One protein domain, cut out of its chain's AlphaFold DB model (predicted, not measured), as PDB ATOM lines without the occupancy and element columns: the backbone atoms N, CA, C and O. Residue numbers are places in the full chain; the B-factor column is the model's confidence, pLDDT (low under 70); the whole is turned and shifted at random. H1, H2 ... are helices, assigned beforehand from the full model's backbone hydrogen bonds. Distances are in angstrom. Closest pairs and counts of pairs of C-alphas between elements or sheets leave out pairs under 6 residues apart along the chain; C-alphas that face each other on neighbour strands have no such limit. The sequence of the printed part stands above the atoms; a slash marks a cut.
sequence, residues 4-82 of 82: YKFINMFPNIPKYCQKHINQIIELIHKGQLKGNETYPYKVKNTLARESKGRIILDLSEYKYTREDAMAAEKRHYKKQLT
ATOM      1  N   TYR A   4     188.071 171.926 176.111       93.19
ATOM      2  CA  TYR A   4     188.581 171.245 177.309       93.19
ATOM      3  C   TYR A   4     189.466 172.134 178.205       93.19
ATOM      4  O   TYR A   4     189.459 171.959 179.422       93.19
ATOM      5  N   LYS A   5     190.222 173.088 177.629       93.81
ATOM      6  CA  LYS A   5     191.034 174.039 178.409       93.81
ATOM      7  C   LYS A   5     190.144 175.065 179.102       93.81
ATOM      8  O   LYS A   5     190.367 175.354 180.269       93.81
ATOM      9  N   PHE A   6     189.121 175.554 178.402       94.44
ATOM     10  CA  PHE A   6     188.148 176.485 178.966       94.44
ATOM     11  C   PHE A   6     187.378 175.858 180.133       94.44
ATOM     12  O   PHE A   6     187.282 176.456 181.195       94.44
ATOM     13  N   ILE A   7     186.906 174.615 179.986       94.50
ATOM     14  CA  ILE A   7     186.164 173.916 181.049       94.50
ATOM     15  C   ILE A   7     186.994 173.764 182.328       94.50
ATOM     16  O   ILE A   7     186.455 173.927 183.418       94.50
ATOM     17  N   ASN A   8     188.304 173.521 182.220       92.94
ATOM     18  CA  ASN A   8     189.176 173.434 183.398       92.94
ATOM     19  C   ASN A   8     189.225 174.740 184.209       92.94
ATOM     20  O   ASN A   8     189.480 174.693 185.407       92.94
ATOM     21  N   MET A   9     188.998 175.893 183.574       96.06
ATOM     22  CA  MET A   9     188.966 177.194 184.250       96.06
ATOM     23  C   MET A   9     187.623 177.450 184.952       96.06
ATOM     24  O   MET A   9     187.546 178.294 185.839       96.06
ATOM     25  N   PHE A  10     186.567 176.726 184.567       95.62
ATOM     26  CA  PHE A  10     185.196 176.953 185.023       95.62
ATOM     27  C   PHE A  10     184.530 175.621 185.411       95.62
ATOM     28  O   PHE A  10     183.730 175.070 184.646       95.62
ATOM     29  N   PRO A  11     184.798 175.104 186.626       89.94
ATOM     30  CA  PRO A  11     184.370 173.766 187.044       89.94
ATOM     31  C   PRO A  11     182.846 173.590 187.135       89.94
ATOM     32  O   PRO A  11     182.359 172.465 187.178       89.94
ATOM     33  N   ASN A  12     182.068 174.678 187.122       97.00
ATOM     34  CA  ASN A  12     180.606 174.618 187.142       97.00
ATOM     35  C   ASN A  12     179.971 174.332 185.770       97.00
ATOM     36  O   ASN A  12     178.777 174.038 185.710       97.00
ATOM     37  N   ILE A  13     180.726 174.408 184.667       96.88
ATOM     38  CA  ILE A  13     180.179 174.194 183.317       96.88
ATOM     39  C   ILE A  13     179.488 172.825 183.177       96.88
ATOM     40  O   ILE A  13     178.337 172.818 182.742       96.88
ATOM     41  N   PRO A  14     180.090 171.684 183.578       97.19
ATOM     42  CA  PRO A  14     179.431 170.381 183.466       97.19
ATOM     43  C   PRO A  14     178.070 170.331 184.176       97.19
ATOM     44  O   PRO A  14     177.098 169.845 183.601       97.19
ATOM     45  N   LYS A  15     177.974 170.919 185.380       97.88
ATOM     46  CA  LYS A  15     176.722 171.019 186.149       97.88
ATOM     47  C   LYS A  15     175.641 171.772 185.369       97.88
ATOM     48  O   LYS A  15     174.498 171.324 185.310       97.88
ATOM     49  N   TYR A  16     175.985 172.908 184.766       98.25
ATOM     50  CA  TYR A  16     175.021 173.690 183.991       98.25
ATOM     51  C   TYR A  16     174.654 173.024 182.664       98.25
ATOM     52  O   TYR A  16     173.483 173.035 182.293       98.25
ATOM     53  N   CYS A  17     175.598 172.366 181.986       98.12
ATOM     54  CA  CYS A  17     175.290 171.570 180.798       98.12
ATOM     55  C   CYS A  17     174.280 170.457 181.111       98.12
ATOM     56  O   CYS A  17     173.329 170.281 180.351       98.12
ATOM     57  N   GLN A  18     174.434 169.766 182.247       98.56
ATOM     58  CA  GLN A  18     173.458 168.769 182.689       98.56
ATOM     59  C   GLN A  18     172.094 169.402 182.991       98.56
ATOM     60  O   GLN A  18     171.066 168.917 182.529       98.56
ATOM     61  N   LYS A  19     172.068 170.534 183.708       98.50
ATOM     62  CA  LYS A  19     170.819 171.261 183.979       98.50
ATOM     63  C   LYS A  19     170.065 171.581 182.682       98.50
ATOM     64  O   LYS A  19     168.863 171.354 182.601       98.50
ATOM     65  N   HIS A  20     170.764 172.087 181.669       98.12
ATOM     66  CA  HIS A  20     170.140 172.474 180.407       98.12
ATOM     67  C   HIS A  20     169.690 171.279 179.565       98.12
ATOM     68  O   HIS A  20     168.620 171.346 178.963       98.12
ATOM     69  N   ILE A  21     170.446 170.174 179.540       98.44
ATOM     70  CA  ILE A  21     169.993 168.990 178.801       98.44
ATOM     71  C   ILE A  21     168.754 168.359 179.442       98.44
ATOM     72  O   ILE A  21     167.857 167.947 178.712       98.44
ATOM     73  N   ASN A  22     168.643 168.380 180.775       98.44
ATOM     74  CA  ASN A  22     167.443 167.920 181.477       98.44
ATOM     75  C   ASN A  22     166.223 168.775 181.107       98.44
ATOM     76  O   ASN A  22     165.168 168.238 180.787       98.44
ATOM     77  N   GLN A  23     166.381 170.101 181.037       98.06
ATOM     78  CA  GLN A  23     165.308 170.992 180.577       98.06
ATOM     79  C   GLN A  23     164.865 170.656 179.147       98.06
ATOM     80  O   GLN A  23     163.672 170.599 178.862       98.06
ATOM     81  N   ILE A  24     165.807 170.393 178.238       97.44
ATOM     82  CA  ILE A  24     165.477 169.987 176.865       97.44
ATOM     83  C   ILE A  24     164.736 168.646 176.848       97.44
ATOM     84  O   ILE A  24     163.752 168.503 176.121       97.44
ATOM     85  N   ILE A  25     165.176 167.678 177.655       97.81
ATOM     86  CA  ILE A  25     164.505 166.385 177.816       97.81
ATOM     87  C   ILE A  25     163.049 166.584 178.257       97.81
ATOM     88  O   ILE A  25     162.147 166.044 177.612       97.81
ATOM     89  N   GLU A  26     162.799 167.412 179.273       98.00
ATOM     90  CA  GLU A  26     161.442 167.724 179.734       98.00
ATOM     91  C   GLU A  26     160.577 168.342 178.627       98.00
ATOM     92  O   GLU A  26     159.422 167.953 178.446       98.00
ATOM     93  N   LEU A  27     161.121 169.295 177.862       97.75
ATOM     94  CA  LEU A  27     160.405 169.937 176.754       97.75
ATOM     95  C   LEU A  27     160.053 168.929 175.647       97.75
ATOM     96  O   LEU A  27     158.946 168.959 175.104       97.75
ATOM     97  N   ILE A  28     160.961 168.001 175.331       96.75
ATOM     98  CA  ILE A  28     160.688 166.904 174.391       96.75
ATOM     99  C   ILE A  28     159.599 165.987 174.952       96.75
ATOM    100  O   ILE A  28     158.683 165.590 174.229       96.75
ATOM    101  N   HIS A  29     159.646 165.661 176.243       96.31
ATOM    102  CA  HIS A  29     158.643 164.799 176.870       96.31
ATOM    103  C   HIS A  29     157.249 165.411 176.854       96.31
ATOM    104  O   HIS A  29     156.296 164.678 176.586       96.31
ATOM    105  N   LYS A  30     157.156 166.732 177.045       96.88
ATOM    106  CA  LYS A  30     155.932 167.541 176.915       96.88
ATOM    107  C   LYS A  30     155.464 167.713 175.464       96.88
ATOM    108  O   LYS A  30     154.418 168.307 175.228       96.88
ATOM    109  N   GLY A  31     156.224 167.221 174.482       94.81
ATOM    110  CA  GLY A  31     155.911 167.349 173.058       94.81
ATOM    111  C   GLY A  31     156.159 168.746 172.481       94.81
ATOM    112  O   GLY A  31     155.791 168.995 171.336       94.81
ATOM    113  N   GLN A  32     156.801 169.643 173.236       96.19
ATOM    114  CA  GLN A  32     157.069 171.027 172.830       96.19
ATOM    115  C   GLN A  32     158.232 171.133 171.832       96.19
ATOM    116  O   GLN A  32     158.341 172.122 171.117       96.19
ATOM    117  N   LEU A  33     159.081 170.103 171.757       94.25
ATOM    118  CA  LEU A  33     160.202 169.994 170.814       94.25
ATOM    119  C   LEU A  33     160.070 168.763 169.902       94.25
ATOM    120  O   LEU A  33     161.047 168.067 169.624       94.25
ATOM    121  N   LYS A  34     158.849 168.472 169.445       92.56
ATOM    122  CA  LYS A  34     158.579 167.333 168.559       92.56
ATOM    123  C   LYS A  34     159.380 167.431 167.255       92.56
ATOM    124  O   LYS A  34     159.484 168.507 166.669       92.56
ATOM    125  N   GLY A  35     159.942 166.314 166.806       93.88
ATOM    126  CA  GLY A  35     160.858 166.278 165.664       93.88
ATOM    127  C   GLY A  35     162.313 166.602 166.012       93.88
ATOM    128  O   GLY A  35     163.138 166.665 165.110       93.88
ATOM    129  N   ASN A  36     162.640 166.810 167.291       96.00
ATOM    130  CA  ASN A  36     164.011 167.015 167.769       96.00
ATOM    131  C   ASN A  36     164.446 165.923 168.754       96.00
ATOM    132  O   ASN A  36     165.327 166.133 169.588       96.00
ATOM    133  N   GLU A  37     163.839 164.739 168.683       97.50
ATOM    134  CA  GLU A  37     164.056 163.676 169.660       97.50
ATOM    135  C   GLU A  37     165.510 163.170 169.668       97.50
ATOM    136  O   GLU A  37     165.982 162.661 170.686       97.50
ATOM    137  N   THR A  38     166.279 163.327 168.586       97.62
ATOM    138  CA  THR A  38     167.705 162.945 168.591       97.62
ATOM    139  C   THR A  38     168.630 163.999 169.208       97.62
ATOM    140  O   THR A  38     169.815 163.723 169.420       97.62
ATOM    141  N   TYR A  39     168.127 165.200 169.510       97.38
ATOM    142  CA  TYR A  39     168.946 166.323 169.969       97.38
ATOM    143  C   TYR A  39     169.741 166.021 171.251       97.38
ATOM    144  O   TYR A  39     170.952 166.270 171.240       97.38
ATOM    145  N   PRO A  40     169.170 165.396 172.308       98.12
ATOM    146  CA  PRO A  40     169.935 165.077 173.513       98.12
ATOM    147  C   PRO A  40     171.168 164.202 173.242       98.12
ATOM    148  O   PRO A  40     172.257 164.469 173.754       98.12
ATOM    149  N   TYR A  41     171.037 163.217 172.347       98.31
ATOM    150  CA  TYR A  41     172.145 162.356 171.927       98.31
ATOM    151  C   TYR A  41     173.211 163.114 171.128       98.31
ATOM    152  O   TYR A  41     174.408 162.920 171.358       98.31
ATOM    153  N   LYS A  42     172.803 164.000 170.206       97.69
ATOM    154  CA  LYS A  42     173.729 164.837 169.417       97.69
ATOM    155  C   LYS A  42     174.579 165.722 170.340       97.69
ATOM    156  O   LYS A  42     175.802 165.780 170.179       97.69
ATOM    157  N   VAL A  43     173.953 166.353 171.337       97.88
ATOM    158  CA  VAL A  43     174.641 167.205 172.322       97.88
ATOM    159  C   VAL A  43     175.586 166.390 173.203       97.88
ATOM    160  O   VAL A  43     176.755 166.757 173.314       97.88
ATOM    161  N   LYS A  44     175.133 165.259 173.769       98.12
ATOM    162  CA  LYS A  44     175.981 164.362 174.578       98.12
ATOM    163  C   LYS A  44     177.254 163.964 173.836       98.12
ATOM    164  O   LYS A  44     178.348 164.127 174.371       98.12
ATOM    165  N   ASN A  45     177.120 163.494 172.596       98.12
ATOM    166  CA  ASN A  45     178.256 163.037 171.795       98.12
ATOM    167  C   ASN A  45     179.224 164.178 171.466       98.12
ATOM    168  O   ASN A  45     180.440 164.007 171.545       98.12
ATOM    169  N   THR A  46     178.687 165.351 171.123       97.75
ATOM    170  CA  THR A  46     179.498 166.524 170.782       97.75
ATOM    171  C   THR A  46     180.263 167.025 172.001       97.75
ATOM    172  O   THR A  46     181.481 167.167 171.944       97.75
ATOM    173  N   LEU A  47     179.586 167.222 173.135       97.56
ATOM    174  CA  LEU A  47     180.233 167.705 174.351       97.56
ATOM    175  C   LEU A  47     181.260 166.708 174.881       97.56
ATOM    176  O   LEU A  47     182.361 167.133 175.229       97.56
ATOM    177  N   ALA A  48     180.972 165.406 174.874       98.06
ATOM    178  CA  ALA A  48     181.945 164.394 175.281       98.06
ATOM    179  C   ALA A  48     183.217 164.450 174.418       98.06
ATOM    180  O   ALA A  48     184.327 164.449 174.958       98.06
ATOM    181  N   ARG A  49     183.074 164.577 173.091       97.69
ATOM    182  CA  ARG A  49     184.204 164.661 172.156       97.69
ATOM    183  C   ARG A  49     185.011 165.948 172.336       97.69
ATOM    184  O   ARG A  49     186.210 165.888 172.602       97.69
ATOM    185  N   GLU A  50     184.364 167.107 172.241       96.81
ATOM    186  CA  GLU A  50     185.045 168.412 172.248       96.81
ATOM    187  C   GLU A  50     185.642 168.759 173.624       96.81
ATOM    188  O   GLU A  50     186.664 169.446 173.732       96.81
ATOM    189  N   SER A  51     185.038 168.255 174.706       96.44
ATOM    190  CA  SER A  51     185.544 168.439 176.071       96.44
ATOM    191  C   SER A  51     186.599 167.405 176.485       96.44
ATOM    192  O   SER A  51     187.140 167.495 177.592       96.44
ATOM    193  N   LYS A  52     186.910 166.427 175.620       96.06
ATOM    194  CA  LYS A  52     187.743 165.259 175.950       96.06
ATOM    195  C   LYS A  52     187.256 164.560 177.229       96.06
ATOM    196  O   LYS A  52     188.033 164.371 178.164       96.06
ATOM    197  N   GLY A  53     185.958 164.270 177.292       96.38
ATOM    198  CA  GLY A  53     185.318 163.546 178.394       96.38
ATOM    199  C   GLY A  53     185.079 164.348 179.676       96.38
ATOM    200  O   GLY A  53     184.634 163.771 180.660       96.38
ATOM    201  N   ARG A  54     185.335 165.663 179.701       96.19
ATOM    202  CA  ARG A  54     185.062 166.506 180.890       96.19
ATOM    203  C   ARG A  54     183.578 166.791 181.096       96.19
ATOM    204  O   ARG A  54     183.164 167.108 182.203       96.19
ATOM    205  N   ILE A  55     182.796 166.719 180.023       97.56
ATOM    206  CA  ILE A  55     181.340 166.803 180.063       97.56
ATOM    207  C   ILE A  55     180.800 165.508 179.474       97.56
ATOM    208  O   ILE A  55     180.845 165.301 178.263       97.56
ATOM    209  N   ILE A  56     180.282 164.649 180.345       97.31
ATOM    210  CA  ILE A  56     179.548 163.445 179.966       97.31
ATOM    211  C   ILE A  56     178.129 163.646 180.469       97.31
ATOM    212  O   ILE A  56     177.885 163.599 181.670       97.31
ATOM    213  N   LEU A  57     177.214 163.930 179.545       98.12
ATOM    214  CA  LEU A  57     175.817 164.141 179.893       98.12
ATOM    215  C   LEU A  57     175.131 162.811 180.205       98.12
ATOM    216  O   LEU A  57     175.236 161.845 179.432       98.12
ATOM    217  N   ASP A  58     174.395 162.792 181.307       98.19
ATOM    218  CA  ASP A  58     173.471 161.716 181.620       98.19
ATOM    219  C   ASP A  58     172.145 161.928 180.881       98.19
ATOM    220  O   ASP A  58     171.613 163.036 180.840       98.19
ATOM    221  N   LEU A  59     171.653 160.857 180.262       97.94
ATOM    222  CA  LEU A  59     170.380 160.801 179.541       97.94
ATOM    223  C   LEU A  59     169.511 159.641 180.058       97.94
ATOM    224  O   LEU A  59     168.609 159.209 179.352       97.94
ATOM    225  N   SER A  60     169.801 159.102 181.246       96.62
ATOM    226  CA  SER A  60     169.081 157.978 181.859       96.62
ATOM    227  C   SER A  60     167.574 158.227 181.994       96.62
ATOM    228  O   SER A  60     166.775 157.325 181.766       96.62
ATOM    229  N   GLU A  61     167.179 159.470 182.268       94.94
ATOM    230  CA  GLU A  61     165.775 159.888 182.356       94.94
ATOM    231  C   GLU A  61     165.108 160.064 180.981       94.94
ATOM    232  O   GLU A  61     163.912 160.344 180.885       94.94
ATOM    233  N   TYR A  62     165.849 159.922 179.878       97.75
ATOM    234  CA  TYR A  62     165.296 160.133 178.551       97.75
ATOM    235  C   TYR A  62     164.474 158.929 178.079       97.75
ATOM    236  O   TYR A  62     165.006 157.870 177.768       97.75
ATOM    237  N   LYS A  63     163.155 159.126 177.940       95.75
ATOM    238  CA  LYS A  63     162.198 158.074 177.546       95.75
ATOM    239  C   LYS A  63     162.426 157.419 176.178       95.75
ATOM    240  O   LYS A  63     161.789 156.414 175.887       95.75
ATOM    241  N   TYR A  64     163.246 158.015 175.312       95.94
ATOM    242  CA  TYR A  64     163.531 157.470 173.989       95.94
ATOM    243  C   TYR A  64     164.909 156.832 173.977       95.94
ATOM    244  O   TYR A  64     165.905 157.499 174.271       95.94
ATOM    245  N   THR A  65     164.982 155.586 173.513       97.19
ATOM    246  CA  THR A  65     166.244 155.036 173.011       97.19
ATOM    247  C   THR A  65     166.733 155.859 171.814       97.19
ATOM    248  O   THR A  65     166.003 156.685 171.248       97.19
ATOM    249  N   ARG A  66     167.991 155.670 171.408       95.88
ATOM    250  CA  ARG A  66     168.540 156.389 170.253       95.88
ATOM    251  C   ARG A  66     167.777 156.035 168.976       95.88
ATOM    252  O   ARG A  66     167.485 156.918 168.171       95.88
ATOM    253  N   GLU A  67     167.441 154.765 168.817       96.81
ATOM    254  CA  GLU A  67     166.691 154.221 167.692       96.81
ATOM    255  C   GLU A  67     165.262 154.784 167.671       96.81
ATOM    256  O   GLU A  67     164.803 155.272 166.633       96.81
ATOM    257  N   ASP A  68     164.589 154.824 168.826       96.62
ATOM    258  CA  ASP A  68     163.237 155.385 168.938       96.62
ATOM    259  C   ASP A  68     163.204 156.882 168.636       96.62
ATOM    260  O   ASP A  68     162.287 157.363 167.963       96.62
ATOM    261  N   ALA A  69     164.218 157.617 169.097       96.81
ATOM    262  CA  ALA A  69     164.378 159.035 168.808       96.81
ATOM    263  C   ALA A  69     164.521 159.288 167.298       96.81
ATOM    264  O   ALA A  69     163.837 160.151 166.749       96.81
ATOM    265  N   MET A  70     165.345 158.499 166.601       96.69
ATOM    266  CA  MET A  70     165.485 158.593 165.141       96.69
ATOM    267  C   MET A  70     164.173 158.276 164.418       96.69
ATOM    268  O   MET A  70     163.795 158.966 163.467       96.69
ATOM    269  N   ALA A  71     163.448 157.251 164.871       96.31
ATOM    270  CA  ALA A  71     162.153 156.895 164.304       96.31
ATOM    271  C   ALA A  71     161.093 157.983 164.547       96.31
ATOM    272  O   ALA A  71     160.275 158.259 163.666       96.31
ATOM    273  N   ALA A  72     161.078 158.611 165.726       94.25
ATOM    274  CA  ALA A  72     160.188 159.726 166.052       94.25
ATOM    275  C   ALA A  72     160.443 160.945 165.150       94.25
ATOM    276  O   ALA A  72     159.505 161.419 164.504       94.25
ATOM    277  N   GLU A  73     161.704 161.355 165.010       93.44
ATOM    278  CA  GLU A  73     162.124 162.471 164.155       93.44
ATOM    279  C   GLU A  73     161.767 162.213 162.681       93.44
ATOM    280  O   GLU A  73     161.124 163.044 162.034       93.44
ATOM    281  N   LYS A  74     162.043 161.005 162.166       93.44
ATOM    282  CA  LYS A  74     161.682 160.607 160.792       93.44
ATOM    283  C   LYS A  74     160.170 160.628 160.547       93.44
ATOM    284  O   LYS A  74     159.720 161.076 159.492       93.44
ATOM    285  N   ARG A  75     159.369 160.140 161.504       92.94
ATOM    286  CA  ARG A  75     157.896 160.183 161.415       92.94
ATOM    287  C   ARG A  75     157.380 161.616 161.393       92.94
ATOM    288  O   ARG A  75     156.435 161.894 160.661       92.94
ATOM    289  N   HIS A  76     157.981 162.505 162.180       90.25
ATOM    290  CA  HIS A  76     157.615 163.915 162.191       90.25
ATOM    291  C   HIS A  76     157.935 164.591 160.855       90.25
ATOM    292  O   HIS A  76     157.061 165.228 160.280       90.25
ATOM    293  N   TYR A  77     159.136 164.364 160.319       87.31
ATOM    294  CA  TYR A  77     159.538 164.883 159.012       87.31
ATOM    295  C   TYR A  77     158.597 164.420 157.890       87.31
ATOM    296  O   TYR A  77     158.114 165.234 157.109       87.31
ATOM    297  N   LYS A  78     158.246 163.125 157.855       88.50
ATOM    298  CA  LYS A  78     157.307 162.588 156.855       88.50
ATOM    299  C   LYS A  78     155.926 163.252 156.927       88.50
ATOM    300  O   LYS A  78     155.341 163.491 155.882       88.50
ATOM    301  N   LYS A  79     155.426 163.561 158.130       86.00
ATOM    302  CA  LYS A  79     154.135 164.247 158.323       86.00
ATOM    303  C   LYS A  79     154.123 165.696 157.833       86.00
ATOM    304  O   LYS A  79     153.048 166.203 157.572       86.00
ATOM    305  N   GLN A  80     155.272 166.368 157.762       81.62
ATOM    306  CA  GLN A  80     155.344 167.740 157.246       81.62
ATOM    307  C   GLN A  80     155.353 167.803 155.712       81.62
ATOM    308  O   GLN A  80     155.110 168.861 155.147       81.62
ATOM    309  N   LEU A  81     155.667 166.688 155.048       76.00
ATOM    310  CA  LEU A  81     155.733 166.579 153.586       76.00
ATOM    311  C   LEU A  81     154.415 166.113 152.947       76.00
ATOM    312  O   LEU A  81     154.322 166.076 151.722       76.00
ATOM    313  N   THR A  82     153.444 165.704 153.763       65.50
ATOM    314  CA  THR A  82     152.110 165.224 153.369       65.50
ATOM    315  C   THR A  82     151.057 166.221 153.792       65.50
ATOM    316  O   THR A  82     150.172 166.516 152.968       65.50
TER     317      THR A  82
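What this domain is: This is residues 4 to 82 of the 82 residues of an uncharacterized protein of Candidatus Gastranaerophilales bacterium HUM_17 (UniProt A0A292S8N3). Picture an elongated all-helix domain in which a long helix, H2, and a shorter one, H3, run side by side in opposite ways, with the small helix H1 at one end of the pair and H4 slanting away at the other. Between H3 and H4 the chain has no named element: residues 51 to 65 fold back along H2 and H3 toward the end where H4 begins. The printed part has 79 residues with four named helices, in the order H1, H2, H3, H4, and no named strand. The whole is only just loose, close to compact, with a radius of gyration of the C-alphas of 14.3 A, and its outline is a rod with spans of 49 by 21 by 19 A.

How they stand to each other: Start at the longest helix, H2, residues 13 to 29. H3, residues 39 to 50, only just touches it, with 3 pairs of C-alphas within 8 A, made by residues 21 to 25 of H2 and residue 40 of H3 alone. The closest C-alphas are those of Ile 21 and Pro 40, 6.6 A apart. The two helices form a helical hairpin, at a shallow tilt of 18 degrees, opposite ways. Now look at H1, residues 4 to 9: it is close to H2 but not clearly touching, with the closest C-alphas, those of Ile 7 and Ile 13, 6.4 A apart. H1 is also close to H3 but not clearly touching, and the two are about perpendicular, at 85 degrees; their closest C-alphas, those of Tyr 4 and Glu 50, are 6.8 A apart. H4, residues 66 to 80, is close to H3 but not clearly touching, at a steep tilt of 53 degrees, opposite ways; the closest C-alphas, those of Tyr 41 and Arg 66, are 7.2 A apart. H4 is apart from H1 and from H2. In H2, H3 and H4 every O i to N i+4 pair is within hydrogen-bond range; in H1 it is 1 of 2.

Where its parts are: Find C-alpha 13 at (180.179, 174.194, 183.317); from there H2 runs 24.4 A to C-alpha 29 at (158.643, 164.799, 176.870). H3 measures 16.4 A from C-alpha 39 to C-alpha 50, and H1 9.1 A from C-alpha 4 to C-alpha 9. H4 covers 21.7 A and ends at C-alpha 80, at (155.344, 167.740, 157.246).

The domain as a whole: Look for the two C-alphas farthest apart at Met 9 and Thr 82, 49.6 A from each other. The printed part has no cut. The link from H1 to H2 is tight, that from H2 to H3 is short, and that from H3 to H4 is long, with 15 residues. The mean pLDDT of the printed part is 95.2, and residue 82, the chain's last, is the one printed residue under 70.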